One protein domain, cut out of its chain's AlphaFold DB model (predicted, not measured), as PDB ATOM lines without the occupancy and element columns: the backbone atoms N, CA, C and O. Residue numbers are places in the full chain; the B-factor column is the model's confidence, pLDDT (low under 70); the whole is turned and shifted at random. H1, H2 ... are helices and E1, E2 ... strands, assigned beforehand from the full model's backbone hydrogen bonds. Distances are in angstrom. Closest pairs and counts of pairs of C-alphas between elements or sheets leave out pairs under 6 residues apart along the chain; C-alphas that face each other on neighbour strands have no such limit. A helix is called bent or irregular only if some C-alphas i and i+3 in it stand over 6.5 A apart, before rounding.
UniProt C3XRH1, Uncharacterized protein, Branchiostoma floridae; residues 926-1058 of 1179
ATOM      1  N   ASN A 926     162.810 150.656 166.519       27.39
ATOM      2  CA  ASN A 926     162.273 151.861 165.867       27.39
ATOM      3  C   ASN A 926     161.948 151.706 164.361       27.39
ATOM      4  O   ASN A 926     162.712 152.168 163.520       27.39
ATOM      5  N   TYR A 927     160.817 151.078 164.030       27.61
ATOM      6  CA  TYR A 927     160.239 151.022 162.685       27.61
ATOM      7  C   TYR A 927     158.711 150.909 162.778       27.61
ATOM      8  O   TYR A 927     158.170 149.828 163.015       27.61
ATOM      9  N   ASN A 928     158.005 152.022 162.571       32.06
ATOM     10  CA  ASN A 928     156.540 152.052 162.542       32.06
ATOM     11  C   ASN A 928     156.006 151.514 161.200       32.06
ATOM     12  O   ASN A 928     155.758 152.288 160.277       32.06
ATOM     13  N   LYS A 929     155.827 150.192 161.084       27.95
ATOM     14  CA  LYS A 929     155.231 149.566 159.890       27.95
ATOM     15  C   LYS A 929     153.710 149.504 159.959       27.95
ATOM     16  O   LYS A 929     153.149 148.850 160.840       27.95
ATOM     17  N   PHE A 930     153.053 150.104 158.970       33.81
ATOM     18  CA  PHE A 930     151.618 149.948 158.744       33.81
ATOM     19  C   PHE A 930     151.344 148.698 157.900       33.81
ATOM     20  O   PHE A 930     151.907 148.535 156.820       33.81
ATOM     21  N   TYR A 931     150.439 147.837 158.369       27.61
ATOM     22  CA  TYR A 931     149.934 146.697 157.602       27.61
ATOM     23  C   TYR A 931     148.426 146.842 157.401       27.61
ATOM     24  O   TYR A 931     147.661 146.815 158.367       27.61
ATOM     25  N   PHE A 932     147.999 146.953 156.144       32.97
ATOM     26  CA  PHE A 932     146.598 146.832 155.752       32.97
ATOM     27  C   PHE A 932     146.374 145.430 155.181       32.97
ATOM     28  O   PHE A 932     146.978 145.058 154.179       32.97
ATOM     29  N   VAL A 933     145.508 144.646 155.827       27.77
ATOM     30  CA  VAL A 933     145.138 143.292 155.380       27.77
ATOM     31  C   VAL A 933     143.610 143.206 155.283       27.77
ATOM     32  O   VAL A 933     142.955 142.766 156.232       27.77
ATOM     33  N   PRO A 934     143.010 143.669 154.172       31.08
ATOM     34  CA  PRO A 934     141.562 143.661 153.995       31.08
ATOM     35  C   PRO A 934     141.062 142.262 153.604       31.08
ATOM     36  O   PRO A 934     140.849 141.961 152.430       31.08
ATOM     37  N   TYR A 935     140.818 141.411 154.605       34.12
ATOM     38  CA  TYR A 935     139.971 140.223 154.449       34.12
ATOM     39  C   TYR A 935     138.501 140.648 154.339       34.12
ATOM     40  O   TYR A 935     137.739 140.576 155.300       34.12
ATOM     41  N   VAL A 936     138.114 141.122 153.153       38.78
ATOM     42  CA  VAL A 936     136.741 141.520 152.826       38.78
ATOM     43  C   VAL A 936     136.269 140.711 151.621       38.78
ATOM     44  O   VAL A 936     136.840 140.795 150.534       38.78
ATOM     45  N   SER A 937     135.232 139.894 151.814       44.06
ATOM     46  CA  SER A 937     134.675 139.039 150.762       44.06
ATOM     47  C   SER A 937     133.703 139.786 149.842       44.06
ATOM     48  O   SER A 937     133.643 139.454 148.658       44.06
ATOM     49  N   ILE A 938     132.990 140.800 150.345       53.97
ATOM     50  CA  ILE A 938     132.070 141.682 149.606       53.97
ATOM     51  C   ILE A 938     132.159 143.086 150.232       53.97
ATOM     52  O   ILE A 938     132.158 143.195 151.454       53.97
ATOM     53  N   LEU A 939     132.227 144.141 149.410       65.62
ATOM     54  CA  LEU A 939     132.008 145.535 149.827       65.62
ATOM     55  C   LEU A 939     130.607 145.978 149.393       65.62
ATOM     56  O   LEU A 939     130.172 145.609 148.304       65.62
ATOM     57  N   LEU A 940     129.938 146.797 150.204       74.25
ATOM     58  CA  LEU A 940     128.665 147.457 149.897       74.25
ATOM     59  C   LEU A 940     128.867 148.961 149.629       74.25
ATOM     60  O   LEU A 940     129.917 149.533 149.925       74.25
ATOM     61  N   ASN A 941     127.842 149.636 149.097       71.12
ATOM     62  CA  ASN A 941     127.885 151.084 148.834       71.12
ATOM     63  C   ASN A 941     128.234 151.922 150.078       71.12
ATOM     64  O   ASN A 941     129.012 152.873 149.988       71.12
ATOM     65  N   GLY A 942     127.694 151.553 151.244       74.19
ATOM     66  CA  GLY A 942     128.005 152.168 152.532       74.19
ATOM     67  C   GLY A 942     129.476 152.009 152.914       74.19
ATOM     68  O   GLY A 942     130.097 152.990 153.323       74.19
ATOM     69  N   ASP A 943     130.057 150.824 152.692       78.25
ATOM     70  CA  ASP A 943     131.478 150.580 152.951       78.25
ATOM     71  C   ASP A 943     132.343 151.484 152.070       78.25
ATOM     72  O   ASP A 943     133.215 152.168 152.587       78.25
ATOM     73  N   ILE A 944     132.072 151.574 150.762       81.00
ATOM     74  CA  ILE A 944     132.827 152.450 149.844       81.00
ATOM     75  C   ILE A 944     132.740 153.916 150.301       81.00
ATOM     76  O   ILE A 944     133.756 154.612 150.365       81.00
ATOM     77  N   ILE A 945     131.544 154.383 150.683       81.12
ATOM     78  CA  ILE A 945     131.332 155.743 151.200       81.12
ATOM     79  C   ILE A 945     132.152 156.000 152.476       81.12
ATOM     80  O   ILE A 945     132.747 157.073 152.621       81.12
ATOM     81  N   THR A 946     132.196 155.037 153.395       81.12
ATOM     82  CA  THR A 946     132.929 155.151 154.661       81.12
ATOM     83  C   THR A 946     134.442 155.006 154.468       81.12
ATOM     84  O   THR A 946     135.189 155.816 155.015       81.12
ATOM     85  N   ILE A 947     134.908 154.078 153.626       79.62
ATOM     86  CA  ILE A 947     136.327 153.875 153.294       79.62
ATOM     87  C   ILE A 947     136.933 155.148 152.721       79.62
ATOM     88  O   ILE A 947     137.967 155.595 153.207       79.62
ATOM     89  N   VAL A 948     136.299 155.769 151.723       83.44
ATOM     90  CA  VAL A 948     136.851 156.978 151.096       83.44
ATOM     91  C   VAL A 948     136.981 158.119 152.112       83.44
ATOM     92  O   VAL A 948     138.017 158.776 152.159       83.44
ATOM     93  N   ARG A 949     135.992 158.299 152.999       80.19
ATOM     94  CA  ARG A 949     136.056 159.285 154.095       80.19
ATOM     95  C   ARG A 949     137.145 158.958 155.121       80.19
ATOM     96  O   ARG A 949     137.825 159.868 155.598       80.19
ATOM     97  N   MET A 950     137.326 157.679 155.455       81.00
ATOM     98  CA  MET A 950     138.418 157.224 156.319       81.00
ATOM     99  C   MET A 950     139.779 157.501 155.673       81.00
ATOM    100  O   MET A 950     140.643 158.053 156.342       81.00
ATOM    101  N   LEU A 951     139.955 157.209 154.380       84.31
ATOM    102  CA  LEU A 951     141.181 157.496 153.630       84.31
ATOM    103  C   LEU A 951     141.500 159.001 153.625       84.31
ATOM    104  O   LEU A 951     142.624 159.366 153.956       84.31
ATOM    105  N   SER A 952     140.522 159.880 153.369       81.69
ATOM    106  CA  SER A 952     140.729 161.338 153.472       81.69
ATOM    107  C   SER A 952     141.173 161.762 154.879       81.69
ATOM    108  O   SER A 952     142.143 162.503 155.036       81.69
ATOM    109  N   THR A 953     140.507 161.240 155.915       82.56
ATOM    110  CA  THR A 953     140.802 161.566 157.322       82.56
ATOM    111  C   THR A 953     142.178 161.045 157.762       82.56
ATOM    112  O   THR A 953     142.897 161.725 158.494       82.56
ATOM    113  N   LEU A 954     142.576 159.854 157.305       82.56
ATOM    114  CA  LEU A 954     143.875 159.251 157.610       82.56
ATOM    115  C   LEU A 954     145.032 160.078 157.047       82.56
ATOM    116  O   LEU A 954     146.041 160.229 157.727       82.56
ATOM    117  N   VAL A 955     144.881 160.658 155.854       85.88
ATOM    118  CA  VAL A 955     145.915 161.510 155.244       85.88
ATOM    119  C   VAL A 955     146.093 162.818 156.019       85.88
ATOM    120  O   VAL A 955     147.227 163.214 156.281       85.88
ATOM    121  N   GLU A 956     145.004 163.445 156.477       82.50
ATOM    122  CA  GLU A 956     145.084 164.633 157.344       82.50
ATOM    123  C   GLU A 956     145.740 164.347 158.705       82.50
ATOM    124  O   GLU A 956     146.442 165.204 159.248       82.50
ATOM    125  N   ILE A 957     145.503 163.163 159.278       82.81
ATOM    126  CA  ILE A 957     146.160 162.729 160.519       82.81
ATOM    127  C   ILE A 957     147.646 162.469 160.256       82.81
ATOM    128  O   ILE A 957     148.491 162.936 161.024       82.81
ATOM    129  N   GLN A 958     147.969 161.772 159.165       82.19
ATOM    130  CA  GLN A 958     149.338 161.427 158.807       82.19
ATOM    131  C   GLN A 958     150.186 162.674 158.544       82.19
ATOM    132  O   GLN A 958     151.311 162.731 159.030       82.19
ATOM    133  N   GLU A 959     149.656 163.694 157.856       82.94
ATOM    134  CA  GLU A 959     150.363 164.963 157.632       82.94
ATOM    135  C   GLU A 959     150.832 165.589 158.959       82.94
ATOM    136  O   GLU A 959     152.020 165.869 159.128       82.94
ATOM    137  N   ARG A 960     149.932 165.693 159.946       81.88
ATOM    138  CA  ARG A 960     150.219 166.263 161.280       81.88
ATOM    139  C   ARG A 960     151.157 165.390 162.121       81.88
ATOM    140  O   ARG A 960     151.931 165.903 162.928       81.88
ATOM    141  N   GLN A 961     151.110 164.066 161.966       77.00
ATOM    142  CA  GLN A 961     152.057 163.173 162.645       77.00
ATOM    143  C   GLN A 961     153.461 163.288 162.037       77.00
ATOM    144  O   GLN A 961     154.446 163.398 162.770       77.00
ATOM    145  N   LEU A 962     153.556 163.354 160.708       77.69
ATOM    146  CA  LEU A 962     154.810 163.421 159.958       77.69
ATOM    147  C   LEU A 962     155.603 164.714 160.229       77.69
ATOM    148  O   LEU A 962     156.833 164.699 160.163       77.69
ATOM    149  N   GLU A 963     154.932 165.807 160.612       76.94
ATOM    150  CA  GLU A 963     155.566 167.044 161.102       76.94
ATOM    151  C   GLU A 963     156.453 166.839 162.342       76.94
ATOM    152  O   GLU A 963     157.437 167.564 162.506       76.94
ATOM    153  N   ASN A 964     156.152 165.843 163.183       76.38
ATOM    154  CA  ASN A 964     156.805 165.609 164.477       76.38
ATOM    155  C   ASN A 964     157.891 164.510 164.444       76.38
ATOM    156  O   ASN A 964     158.667 164.372 165.388       76.38
ATOM    157  N   VAL A 965     157.978 163.740 163.355       79.56
ATOM    158  CA  VAL A 965     158.930 162.623 163.172       79.56
ATOM    159  C   VAL A 965     160.330 163.143 162.767       79.56
ATOM    160  O   VAL A 965     160.417 164.166 162.080       79.56
ATOM    161  N   PRO A 966     161.456 162.489 163.121       77.12
ATOM    162  CA  PRO A 966     162.787 162.852 162.609       77.12
ATOM    163  C   PRO A 966     162.893 162.698 161.083       77.12
ATOM    164  O   PRO A 966     162.370 161.742 160.516       77.12
ATOM    165  N   GLN A 967     163.582 163.614 160.392       68.69
ATOM    166  CA  GLN A 967     163.568 163.669 158.919       68.69
ATOM    167  C   GLN A 967     164.080 162.386 158.231       68.69
ATOM    168  O   GLN A 967     163.574 162.035 157.169       68.69
ATOM    169  N   GLU A 968     165.006 161.657 158.857       69.19
ATOM    170  CA  GLU A 968     165.515 160.366 158.363       69.19
ATOM    171  C   GLU A 968     164.452 159.248 158.395       69.19
ATOM    172  O   GLU A 968     164.430 158.393 157.514       69.19
ATOM    173  N   GLU A 969     163.526 159.274 159.364       75.62
ATOM    174  CA  GLU A 969     162.455 158.272 159.509       75.62
ATOM    175  C   GLU A 969     161.188 158.656 158.715       75.62
ATOM    176  O   GLU A 969     160.477 157.777 158.219       75.62
ATOM    177  N   ARG A 970     160.938 159.966 158.508       80.12
ATOM    178  CA  ARG A 970     159.779 160.488 157.750       80.12
ATOM    179  C   ARG A 970     159.598 159.803 156.400       80.12
ATOM    180  O   ARG A 970     158.479 159.430 156.066       80.12
ATOM    181  N   LYS A 971     160.680 159.630 155.633       81.12
ATOM    182  CA  LYS A 971     160.628 159.028 154.293       81.12
ATOM    183  C   LYS A 971     160.090 157.596 154.328       81.12
ATOM    184  O   LYS A 971     159.215 157.259 153.534       81.12
ATOM    185  N   GLY A 972     160.592 156.760 155.240       78.75
ATOM    186  CA  GLY A 972     160.145 155.368 155.365       78.75
ATOM    187  C   GLY A 972     158.665 155.289 155.732       78.75
ATOM    188  O   GLY A 972     157.887 154.640 155.039       78.75
ATOM    189  N   ILE A 973     158.261 156.054 156.749       78.75
ATOM    190  CA  ILE A 973     156.867 156.132 157.209       78.75
ATOM    191  C   ILE A 973     155.930 156.677 156.115       78.75
ATOM    192  O   ILE A 973     154.821 156.170 155.951       78.75
ATOM    193  N   ALA A 974     156.359 157.674 155.336       83.12
ATOM    194  CA  ALA A 974     155.581 158.203 154.217       83.12
ATOM    195  C   ALA A 974     155.494 157.220 153.036       83.12
ATOM    196  O   ALA A 974     154.456 157.167 152.377       83.12
ATOM    197  N   THR A 975     156.537 156.419 152.790       83.31
ATOM    198  CA  THR A 975     156.538 155.392 151.734       83.31
ATOM    199  C   THR A 975     155.565 154.268 152.078       83.31
ATOM    200  O   THR A 975     154.646 154.014 151.302       83.31
ATOM    201  N   ASP A 976     155.694 153.672 153.270       80.00
ATOM    202  CA  ASP A 976     154.808 152.601 153.752       80.00
ATOM    203  C   ASP A 976     153.338 153.075 153.791       80.00
ATOM    204  O   ASP A 976     152.437 152.365 153.338       80.00
ATOM    205  N   PHE A 977     153.084 154.305 154.260       86.88
ATOM    206  CA  PHE A 977     151.743 154.900 154.270       86.88
ATOM    207  C   PHE A 977     151.173 155.108 152.858       86.88
ATOM    208  O   PHE A 977     150.028 154.746 152.594       86.88
ATOM    209  N   THR A 978     151.956 155.664 151.930       86.12
ATOM    210  CA  THR A 978     151.481 155.934 150.561       86.12
ATOM    211  C   THR A 978     151.237 154.634 149.799       86.12
ATOM    212  O   THR A 978     150.217 154.502 149.124       86.12
ATOM    213  N   GLN A 979     152.100 153.629 149.978       84.12
ATOM    214  CA  GLN A 979     151.889 152.293 149.427       84.12
ATOM    215  C   GLN A 979     150.587 151.668 149.950       84.12
ATOM    216  O   GLN A 979     149.811 151.130 149.158       84.12
ATOM    217  N   ALA A 980     150.299 151.794 151.249       81.31
ATOM    218  CA  ALA A 980     149.046 151.329 151.836       81.31
ATOM    219  C   ALA A 980     147.809 152.085 151.307       81.31
ATOM    220  O   ALA A 980     146.783 151.463 151.020       81.31
ATOM    221  N   MET A 981     147.900 153.407 151.122       86.00
ATOM    222  CA  MET A 981     146.831 154.230 150.536       86.00
ATOM    223  C   MET A 981     146.511 153.808 149.094       86.00
ATOM    224  O   MET A 981     145.344 153.590 148.760       86.00
ATOM    225  N   VAL A 982     147.541 153.627 148.259       84.50
ATOM    226  CA  VAL A 982     147.405 153.173 146.862       84.50
ATOM    227  C   VAL A 982     146.867 151.738 146.792       84.50
ATOM    228  O   VAL A 982     146.010 151.446 145.960       84.50
ATOM    229  N   GLN A 983     147.280 150.852 147.707       83.25
ATOM    230  CA  GLN A 983     146.703 149.508 147.854       83.25
ATOM    231  C   GLN A 983     145.210 149.555 148.196       83.25
ATOM    232  O   GLN A 983     144.413 148.890 147.536       83.25
ATOM    233  N   CYS A 984     144.804 150.365 149.177       83.06
ATOM    234  CA  CYS A 984     143.396 150.485 149.563       83.06
ATOM    235  C   CYS A 984     142.534 151.042 148.422       83.06
ATOM    236  O   CYS A 984     141.493 150.464 148.111       83.06
ATOM    237  N   GLY A 985     142.992 152.101 147.742       84.12
ATOM    238  CA  GLY A 985     142.310 152.639 146.562       84.12
ATOM    239  C   GLY A 985     142.208 151.616 145.429       84.12
ATOM    240  O   GLY A 985     141.116 151.367 144.920       84.12
ATOM    241  N   SER A 986     143.309 150.932 145.102       85.56
ATOM    242  CA  SER A 986     143.324 149.877 144.081       85.56
ATOM    243  C   SER A 986     142.417 148.689 144.416       85.56
ATOM    244  O   SER A 986     141.972 148.007 143.495       85.56
ATOM    245  N   ILE A 987     142.140 148.414 145.694       83.56
ATOM    246  CA  ILE A 987     141.214 147.353 146.115       83.56
ATOM    247  C   ILE A 987     139.760 147.807 145.976       83.56
ATOM    248  O   ILE A 987     138.958 147.053 145.432       83.56
ATOM    249  N   VAL A 988     139.426 149.034 146.388       85.12
ATOM    250  CA  VAL A 988     138.080 149.625 146.222       85.12
ATOM    251  C   VAL A 988     137.698 149.787 144.741       85.12
ATOM    252  O   VAL A 988     136.515 149.771 144.407       85.12
ATOM    253  N   LEU A 989     138.686 149.906 143.851       87.44
ATOM    254  CA  LEU A 989     138.510 150.016 142.399       87.44
ATOM    255  C   LEU A 989     138.502 148.665 141.647       87.44
ATOM    256  O   LEU A 989     138.366 148.665 140.428       87.44
ATOM    257  N   LYS A 990     138.617 147.513 142.331       82.75
ATOM    258  CA  LYS A 990     138.490 146.191 141.683       82.75
ATOM    259  C   LYS A 990     137.089 145.999 141.096       82.75
ATOM    260  O   LYS A 990     136.094 146.228 141.782       82.75
ATOM    261  N   ASP A 991     137.008 145.426 139.893       77.12
ATOM    262  CA  ASP A 991     135.738 145.176 139.186       77.12
ATOM    263  C   ASP A 991     134.705 144.366 139.980       77.12
ATOM    264  O   ASP A 991     133.502 144.592 139.845       77.12
ATOM    265  N   LYS A 992     135.164 143.496 140.888       73.88
ATOM    266  CA  LYS A 992     134.321 142.772 141.852       73.88
ATOM    267  C   LYS A 992     133.383 143.688 142.662       73.88
ATOM    268  O   LYS A 992     132.328 143.240 143.096       73.88
ATOM    269  N   TYR A 993     133.749 144.955 142.863       81.19
ATOM    270  CA  TYR A 993     132.987 145.935 143.646       81.19
ATOM    271  C   TYR A 993     132.287 146.997 142.782       81.19
ATOM    272  O   TYR A 993     131.701 147.941 143.313       81.19
ATOM    273  N   ARG A 994     132.286 146.838 141.448       80.12
ATOM    274  CA  ARG A 994     131.591 147.733 140.504       80.12
ATOM    275  C   ARG A 994     130.084 147.829 140.803       80.12
ATOM    276  O   ARG A 994     129.499 148.901 140.683       80.12
ATOM    277  N   SER A 995     129.468 146.738 141.260       75.88
ATOM    278  CA  SER A 995     128.069 146.695 141.714       75.88
ATOM    279  C   SER A 995     127.803 147.619 142.909       75.88
ATOM    280  O   SER A 995     126.849 148.393 142.884       75.88
ATOM    281  N   ALA A 996     128.681 147.612 143.911       80.19
ATOM    282  CA  ALA A 996     128.578 148.466 145.091       80.19
ATOM    283  C   ALA A 996     128.853 149.951 144.784       80.19
ATOM    284  O   ALA A 996     128.242 150.827 145.395       80.19
ATOM    285  N   TRP A 997     129.708 150.257 143.800       83.94
ATOM    286  CA  TRP A 997     129.834 151.619 143.262       83.94
ATOM    287  C   TRP A 997     128.543 152.086 142.576       83.94
ATOM    288  O   TRP A 997     128.102 153.208 142.820       83.94
ATOM    289  N   ASN A 998     127.897 151.224 141.782       81.94
ATOM    290  CA  ASN A 998     126.622 151.538 141.126       81.94
ATOM    291  C   ASN A 998     125.478 151.787 142.133       81.94
ATOM    292  O   ASN A 998     124.575 152.571 141.852       81.94
ATOM    293  N   GLU A 999     125.530 151.162 143.313       80.69
ATOM    294  CA  GLU A 999     124.590 151.371 144.425       80.69
ATOM    295  C   GLU A 999     124.828 152.666 145.229       80.69
ATOM    296  O   GLU A 999     123.974 153.059 146.030       80.69
ATOM    297  N   VAL A1000     125.964 153.353 145.065       80.06
ATOM    298  CA  VAL A1000     126.127 154.719 145.591       80.06
ATOM    299  C   VAL A1000     125.187 155.642 144.796       80.06
ATOM    300  O   VAL A1000     125.138 155.522 143.573       80.06
ATOM    301  N   PRO A1001     124.455 156.593 145.414       80.94
ATOM    302  CA  PRO A1001     123.577 157.499 144.673       80.94
ATOM    303  C   PRO A1001     124.318 158.246 143.552       80.94
ATOM    304  O   PRO A1001     125.412 158.767 143.772       80.94
ATOM    305  N   SER A1002     123.716 158.355 142.367       65.62
ATOM    306  CA  SER A1002     124.369 158.901 141.159       65.62
ATOM    307  C   SER A1002     124.924 160.324 141.331       65.62
ATOM    308  O   SER A1002     126.018 160.625 140.864       65.62
ATOM    309  N   GLY A1003     124.242 161.189 142.091       65.44
ATOM    310  CA  GLY A1003     124.729 162.534 142.452       65.44
ATOM    311  C   GLY A1003     125.853 162.575 143.507       65.44
ATOM    312  O   GLY A1003     126.339 163.661 143.852       65.44
ATOM    313  N   ALA A1004     126.248 161.415 144.042       68.06
ATOM    314  CA  ALA A1004     127.322 161.221 145.015       68.06
ATOM    315  C   ALA A1004     128.501 160.405 144.448       68.06
ATOM    316  O   ALA A1004     129.637 160.725 144.791       68.06
ATOM    317  N   GLN A1005     128.265 159.442 143.546       76.75
ATOM    318  CA  GLN A1005     129.300 158.656 142.847       76.75
ATOM    319  C   GLN A1005     130.514 159.488 142.367       76.75
ATOM    320  O   GLN A1005     131.625 159.208 142.823       76.75
ATOM    321  N   PRO A1006     130.364 160.548 141.537       69.00
ATOM    322  CA  PRO A1006     131.513 161.302 141.029       69.00
ATOM    323  C   PRO A1006     132.233 162.099 142.125       69.00
ATOM    324  O   PRO A1006     133.449 162.255 142.079       69.00
ATOM    325  N   LYS A1007     131.506 162.562 143.152       69.69
ATOM    326  CA  LYS A1007     132.093 163.257 144.311       69.69
ATOM    327  C   LYS A1007     132.925 162.299 145.162       69.69
ATOM    328  O   LYS A1007     133.965 162.685 145.683       69.69
ATOM    329  N   LEU A1008     132.474 161.052 145.282       80.88
ATOM    330  CA  LEU A1008     133.151 160.004 146.033       80.88
ATOM    331  C   LEU A1008     134.405 159.505 145.301       80.88
ATOM    332  O   LEU A1008     135.458 159.392 145.919       80.88
ATOM    333  N   ALA A1009     134.328 159.307 143.983       81.00
ATOM    334  CA  ALA A1009     135.490 158.996 143.149       81.00
ATOM    335  C   ALA A1009     136.543 160.122 143.188       81.00
ATOM    336  O   ALA A1009     137.727 159.853 143.394       81.00
ATOM    337  N   ALA A1010     136.118 161.388 143.094       75.06
ATOM    338  CA  ALA A1010     137.011 162.539 143.243       75.06
ATOM    339  C   ALA A1010     137.667 162.594 144.637       75.06
ATOM    340  O   ALA A1010     138.875 162.786 144.732       75.06
ATOM    341  N   SER A1011     136.905 162.354 145.712       75.69
ATOM    342  CA  SER A1011     137.425 162.313 147.090       75.69
ATOM    343  C   SER A1011     138.424 161.169 147.315       75.69
ATOM    344  O   SER A1011     139.368 161.326 148.090       75.69
ATOM    345  N   LEU A1012     138.259 160.028 146.635       86.44
ATOM    346  CA  LEU A1012     139.227 158.927 146.657       86.44
ATOM    347  C   LEU A1012     140.531 159.322 145.945       86.44
ATOM    348  O   LEU A1012     141.612 159.101 146.490       86.44
ATOM    349  N   SER A1013     140.428 159.954 144.771       82.81
ATOM    350  CA  SER A1013     141.586 160.458 144.021       82.81
ATOM    351  C   SER A1013     142.366 161.511 144.815       82.81
ATOM    352  O   SER A1013     143.568 161.356 145.000       82.81
ATOM    353  N   ASP A1014     141.680 162.522 145.357       80.75
ATOM    354  CA  ASP A1014     142.250 163.580 146.210       80.75
ATOM    355  C   ASP A1014     142.977 163.008 147.442       80.75
ATOM    356  O   ASP A1014     144.066 163.464 147.794       80.75
ATOM    357  N   SER A1015     142.433 161.953 148.058       84.75
ATOM    358  CA  SER A1015     143.074 161.282 149.199       84.75
ATOM    359  C   SER A1015     144.386 160.593 148.803       84.75
ATOM    360  O   SER A1015     145.377 160.679 149.528       84.75
ATOM    361  N   MET A1016     144.420 159.918 147.648       87.81
ATOM    362  CA  MET A1016     145.642 159.282 147.144       87.81
ATOM    363  C   MET A1016     146.667 160.325 146.678       87.81
ATOM    364  O   MET A1016     147.840 160.216 147.025       87.81
ATOM    365  N   GLU A1017     146.237 161.369 145.967       84.69
ATOM    366  CA  GLU A1017     147.096 162.474 145.522       84.69
ATOM    367  C   GLU A1017     147.766 163.174 146.712       84.69
ATOM    368  O   GLU A1017     148.985 163.343 146.724       84.69
ATOM    369  N   LYS A1018     147.009 163.486 147.772       83.56
ATOM    370  CA  LYS A1018     147.564 164.047 149.013       83.56
ATOM    371  C   LYS A1018     148.569 163.111 149.688       83.56
ATOM    372  O   LYS A1018     149.595 163.596 150.158       83.56
ATOM    373  N   ALA A1019     148.339 161.795 149.702       86.88
ATOM    374  CA  ALA A1019     149.326 160.837 150.214       86.88
ATOM    375  C   ALA A1019     150.631 160.871 149.392       86.88
ATOM    376  O   ALA A1019     151.714 161.001 149.965       86.88
ATOM    377  N   GLY A1020     150.533 160.873 148.058       86.88
ATOM    378  CA  GLY A1020     151.687 161.035 147.168       86.88
ATOM    379  C   GLY A1020     152.432 162.358 147.391       86.88
ATOM    380  O   GLY A1020     153.661 162.379 147.463       86.88
ATOM    381  N   LEU A1021     151.703 163.457 147.607       84.94
ATOM    382  CA  LEU A1021     152.279 164.760 147.952       84.94
ATOM    383  C   LEU A1021     152.996 164.753 149.315       84.94
ATOM    384  O   LEU A1021     154.016 165.427 149.452       84.94
ATOM    385  N   LEU A1022     152.532 163.988 150.312       85.06
ATOM    386  CA  LEU A1022     153.268 163.802 151.573       85.06
ATOM    387  C   LEU A1022     154.602 163.085 151.343       85.06
ATOM    388  O   LEU A1022     155.632 163.543 151.839       85.06
ATOM    389  N   LEU A1023     154.612 162.009 150.555       85.88
ATOM    390  CA  LEU A1023     155.846 161.301 150.215       85.88
ATOM    391  C   LEU A1023     156.806 162.201 149.414       85.88
ATOM    392  O   LEU A1023     157.974 162.317 149.792       85.88
ATOM    393  N   ALA A1024     156.309 162.952 148.428       83.88
ATOM    394  CA  ALA A1024     157.090 163.933 147.668       83.88
ATOM    395  C   ALA A1024     157.724 165.027 148.555       83.88
ATOM    396  O   ALA A1024     158.887 165.381 148.357       83.88
ATOM    397  N   LYS A1025     157.012 165.516 149.587       82.56
ATOM    398  CA  LYS A1025     157.573 166.440 150.598       82.56
ATOM    399  C   LYS A1025     158.733 165.818 151.397       82.56
ATOM    400  O   LYS A1025     159.601 166.556 151.859       82.56
ATOM    401  N   THR A1026     158.755 164.495 151.587       82.38
ATOM    402  CA  THR A1026     159.814 163.798 152.353       82.38
ATOM    403  C   THR A1026     160.999 163.317 151.516       82.38
ATOM    404  O   THR A1026     162.099 163.218 152.056       82.38
ATOM    405  N   ALA A1027     160.804 163.050 150.221       76.00
ATOM    406  CA  ALA A1027     161.826 162.526 149.312       76.00
ATOM    407  C   ALA A1027     162.024 163.423 148.064       76.00
ATOM    408  O   ALA A1027     161.903 162.945 146.938       76.00
ATOM    409  N   PRO A1028     162.354 164.722 148.220       70.19
ATOM    410  CA  PRO A1028     162.323 165.714 147.135       70.19
ATOM    411  C   PRO A1028     163.400 165.542 146.042       70.19
ATOM    412  O   PRO A1028     163.516 166.384 145.153       70.19
ATOM    413  N   THR A1029     164.221 164.492 146.117       69.06
ATOM    414  CA  THR A1029     165.365 164.227 145.227       69.06
ATOM    415  C   THR A1029     165.401 162.799 144.681       69.06
ATOM    416  O   THR A1029     166.377 162.439 144.030       69.06
ATOM    417  N   GLU A1030     164.388 161.974 144.953       73.62
ATOM    418  CA  GLU A1030     164.357 160.565 144.547       73.62
ATOM    419  C   GLU A1030     163.110 160.248 143.723       73.62
ATOM    420  O   GLU A1030     162.027 160.755 144.001       73.62
ATOM    421  N   GLU A1031     163.281 159.393 142.718       73.12
ATOM    422  CA  GLU A1031     162.185 158.834 141.933       73.12
ATOM    423  C   GLU A1031     161.602 157.615 142.665       73.12
ATOM    424  O   GLU A1031     162.326 156.666 142.975       73.12
ATOM    425  N   ILE A1032     160.304 157.646 142.977       78.81
ATOM    426  CA  ILE A1032     159.604 156.582 143.712       78.81
ATOM    427  C   ILE A1032     158.361 156.175 142.920       78.81
ATOM    428  O   ILE A1032     157.454 156.982 142.755       78.81
ATOM    429  N   SER A1033     158.301 154.919 142.471       78.81
ATOM    430  CA  SER A1033     157.141 154.345 141.775       78.81
ATOM    431  C   SER A1033     156.396 153.355 142.672       78.81
ATOM    432  O   SER A1033     156.999 152.455 143.262       78.81
ATOM    433  N   ILE A1034     155.076 153.516 142.768       79.06
ATOM    434  CA  ILE A1034     154.156 152.662 143.522       79.06
ATOM    435  C   ILE A1034     153.079 152.172 142.550       79.06
ATOM    436  O   ILE A1034     152.123 152.880 142.232       79.06
ATOM    437  N   SER A1035     153.226 150.933 142.082       76.12
ATOM    438  CA  SER A1035     152.277 150.280 141.176       76.12
ATOM    439  C   SER A1035     151.390 149.283 141.923       76.12
ATOM    440  O   SER A1035     151.875 148.514 142.758       76.12
ATOM    441  N   GLN A1036     150.092 149.300 141.626       80.25
ATOM    442  CA  GLN A1036     149.071 148.331 142.024       80.25
ATOM    443  C   GLN A1036     148.149 148.037 140.824       80.25
ATOM    444  O   GLN A1036     148.209 148.709 139.799       80.25
ATOM    445  N   GLU A1037     147.291 147.023 140.948       72.56
ATOM    446  CA  GLU A1037     146.461 146.485 139.856       72.56
ATOM    447  C   GLU A1037     145.598 147.537 139.128       72.56
ATOM    448  O   GLU A1037     145.510 147.499 137.905       72.56
ATOM    449  N   ASN A1038     145.005 148.484 139.867       79.06
ATOM    450  CA  ASN A1038     144.086 149.502 139.335       79.06
ATOM    451  C   ASN A1038     144.591 150.946 139.534       79.06
ATOM    452  O   ASN A1038     143.888 151.891 139.180       79.06
ATOM    453  N   VAL A1039     145.773 151.144 140.136       80.88
ATOM    454  CA  VAL A1039     146.346 152.471 140.435       80.88
ATOM    455  C   VAL A1039     147.870 152.421 140.319       80.88
ATOM    456  O   VAL A1039     148.511 151.564 140.924       80.88
ATOM    457  N   VAL A1040     148.459 153.377 139.597       79.81
ATOM    458  CA  VAL A1040     149.913 153.599 139.538       79.81
ATOM    459  C   VAL A1040     150.205 155.039 139.948       79.81
ATOM    460  O   VAL A1040     149.529 155.964 139.495       79.81
ATOM    461  N   MET A1041     151.192 155.215 140.823       82.44
ATOM    462  CA  MET A1041     151.612 156.501 141.367       82.44
ATOM    463  C   MET A1041     153.134 156.601 141.331       82.44
ATOM    464  O   MET A1041     153.810 155.919 142.098       82.44
ATOM    465  N   ASP A1042     153.656 157.485 140.485       78.06
ATOM    466  CA  ASP A1042     155.074 157.852 140.499       78.06
ATOM    467  C   ASP A1042     155.267 159.213 141.187       78.06
ATOM    468  O   ASP A1042     154.414 160.099 141.148       78.06
ATOM    469  N   ILE A1043     156.415 159.400 141.824       80.44
ATOM    470  CA  ILE A1043     156.853 160.663 142.414       80.44
ATOM    471  C   ILE A1043     158.229 160.935 141.837       80.44
ATOM    472  O   ILE A1043     159.162 160.173 142.076       80.44
ATOM    473  N   VAL A1044     158.336 162.001 141.046       74.19
ATOM    474  CA  VAL A1044     159.534 162.327 140.268       74.19
ATOM    475  C   VAL A1044     160.032 163.717 140.684       74.19
ATOM    476  O   VAL A1044     159.244 164.668 140.688       74.19
ATOM    477  N   PRO A1045     161.316 163.887 141.048       69.75
ATOM    478  CA  PRO A1045     161.834 165.177 141.484       69.75
ATOM    479  C   PRO A1045     161.938 166.139 140.294       69.75
ATOM    480  O   PRO A1045     162.571 165.830 139.282       69.75
ATOM    481  N   ALA A1046     161.372 167.343 140.433       58.84
ATOM    482  CA  ALA A1046     161.246 168.343 139.360       58.84
ATOM    483  C   ALA A1046     162.580 168.872 138.774       58.84
ATOM    484  O   ALA A1046     162.580 169.691 137.859       58.84
ATOM    485  N   SER A1047     163.725 168.416 139.288       56.81
ATOM    486  CA  SER A1047     165.060 168.647 138.727       56.81
ATOM    487  C   SER A1047     165.428 167.703 137.569       56.81
ATOM    488  O   SER A1047     166.407 167.967 136.873       56.81
ATOM    489  N   THR A1048     164.670 166.628 137.324       51.38
ATOM    490  CA  THR A1048     164.989 165.577 136.330       51.38
ATOM    491  C   THR A1048     164.486 165.861 134.903       51.38
ATOM    492  O   THR A1048     164.066 164.965 134.178       51.38
ATOM    493  N   GLY A1049     164.597 167.114 134.449       55.66
ATOM    494  CA  GLY A1049     164.383 167.488 133.043       55.66
ATOM    495  C   GLY A1049     162.980 167.157 132.512       55.66
ATOM    496  O   GLY A1049     161.978 167.517 133.126       55.66
ATOM    497  N   ASN A1050     162.907 166.488 131.355       44.47
ATOM    498  CA  ASN A1050     161.647 165.994 130.794       44.47
ATOM    499  C   ASN A1050     161.218 164.696 131.504       44.47
ATOM    500  O   ASN A1050     161.455 163.601 130.993       44.47
ATOM    501  N   ALA A1051     160.566 164.822 132.659       44.16
ATOM    502  CA  ALA A1051     159.913 163.699 133.326       44.16
ATOM    503  C   ALA A1051     158.657 163.254 132.551       44.16
ATOM    504  O   ALA A1051     157.741 164.048 132.329       44.16
ATOM    505  N   THR A1052     158.601 161.982 132.152       44.19
ATOM    506  CA  THR A1052     157.373 161.336 131.652       44.19
ATOM    507  C   THR A1052     156.580 160.793 132.840       44.19
ATOM    508  O   THR A1052     157.167 160.202 133.743       44.19
ATOM    509  N   TYR A1053     155.261 161.022 132.865       44.09
ATOM    510  CA  TYR A1053     154.378 160.533 133.928       44.09
ATOM    511  C   TYR A1053     153.199 159.704 133.377       44.09
ATOM    512  O   TYR A1053     152.461 160.214 132.525       44.09
ATOM    513  N   PRO A1054     152.955 158.487 133.906       44.22
ATOM    514  CA  PRO A1054     153.928 157.671 134.650       44.22
ATOM    515  C   PRO A1054     155.202 157.444 133.812       44.22
ATOM    516  O   PRO A1054     155.177 157.687 132.601       44.22
ATOM    517  N   ASN A1055     156.307 156.977 134.407       39.47
ATOM    518  CA  ASN A1055     157.577 156.758 133.686       39.47
ATOM    519  C   ASN A1055     157.550 155.470 132.831       39.47
ATOM    520  O   ASN A1055     158.373 154.557 132.929       39.47
ATOM    521  N   LEU A1056     156.538 155.393 131.968       41.00
ATOM    522  CA  LEU A1056     156.473 154.505 130.826       41.00
ATOM    523  C   LEU A1056     157.302 155.130 129.706       41.00
ATOM    524  O   LEU A1056     157.160 156.310 129.391       41.00
ATOM    525  N   THR A1057     158.101 154.323 129.012       41.06
ATOM    526  CA  THR A1057     158.870 154.761 127.833       41.06
ATOM    527  C   THR A1057     157.988 154.884 126.577       41.06
ATOM    528  O   THR A1057     158.251 154.261 125.546       41.06
ATOM    529  N   LYS A1058     156.911 155.680 126.705       33.09
ATOM    530  CA  LYS A1058     156.041 156.319 125.696       33.09
ATOM    531  C   LYS A1058     154.925 157.114 126.417       33.09
ATOM    532  O   LYS A1058     154.242 156.512 127.237       33.09
TER     533      LYS A1058
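This is residues 926 to 1058 of the 1179 residues of an uncharacterized protein of Branchiostoma floridae (UniProt C3XRH1). Three long helices, H1, H2 and H4, stand side by side in an up-and-down bundle, their centres making a triangle. A small hairpin of two strands, E1 and E2, covers the side of the bundle made by H2 and H4, away from H1, and the short helix H3 sits at the end of the bundle where H1 begins. The printed part has 133 residues, with four named helices and then two named strands along it, in the order H1, H2, H3, H4, E1, E2; the sheet E1 - E2 is antiparallel and the class is mostly helix. The whole is compact, with a radius of gyration of the C-alphas of 15.8 A, and spans 43 by 40 by 26 A.

Residues 926 to 940 hold no named element. H1, residues 941 to 962, begins with C-alpha 941 at (127.885, 151.084, 148.834) and is 31.6 A long. H2, residues 967 to 988, is 31.8 A long; it is neither bent nor irregular, but only just: C-alphas 968 and 971 are 6.5 A apart. H3, residues 991 to 998, is 11.3 A long and irregular, with C-alphas 992 and 995 7.4 A apart. H4, residues 1005 to 1026, is 32.4 A long and ends with C-alpha 1026 at (159.814, 163.798, 152.353). E1, residues 1032 to 1035, measures 10.0 A. E2, residues 1040 to 1043, measures 10.3 A and ends with C-alpha 1043 at (156.853, 160.663, 142.414).

In the bundle, each helix runs against the one before it. H1 and H2 form a helical hairpin and touch at a shallow tilt of 7 degrees, opposite ways, the closest C-alphas being those of Leu 962 and Arg 970, 6.2 A apart. H4 touches H2 at a shallow tilt of 21 degrees, opposite ways, closest at the C-alphas of Ala 974 and Leu 1023, 5.1 A. H4 touches H1 at a shallow tilt of 21 degrees, the same way, closest at the C-alphas of Ser 952 and Ser 1015, 4.9 A. H3 touches H1, about perpendicular at 77 degrees, with residues 941 to 944 of H1 alone; the closest C-alphas are those of Asn 941 and Ala 996, 4.6 A. H2 and H3 meet only through their link. The closest C-alphas of H2 and E1 are those of Gln 979 and Ile 1034, 6.3 A, and those of H4 and E2 are Ala 1024 and Ile 1043, 6.2 A. H1 and H3 are apart from both strands. E1 and E2 form an antiparallel hairpin at 176 degrees, with N 1034 and O 1041 2.8 A apart and N 1043 and O 1032 2.8 A apart, within hydrogen-bond range. Every O i to N i+4 pair is within hydrogen-bond range in H4, against 17 of 18 in H1, 16 of 18 in H2 and 2 of 4 in H3.

The two C-alphas farthest apart, those of Asn 926 and Ser 1002, are 45.8 A apart. The printed part has no cut. The link H3 to H4 is short and the other links are tight. Residues 1044 to 1058, like 926 to 940, hold no named element. The mean pLDDT of the printed part is 71.8; 36 residues are under 70, among them 926 to 939 and 1045 to 1058.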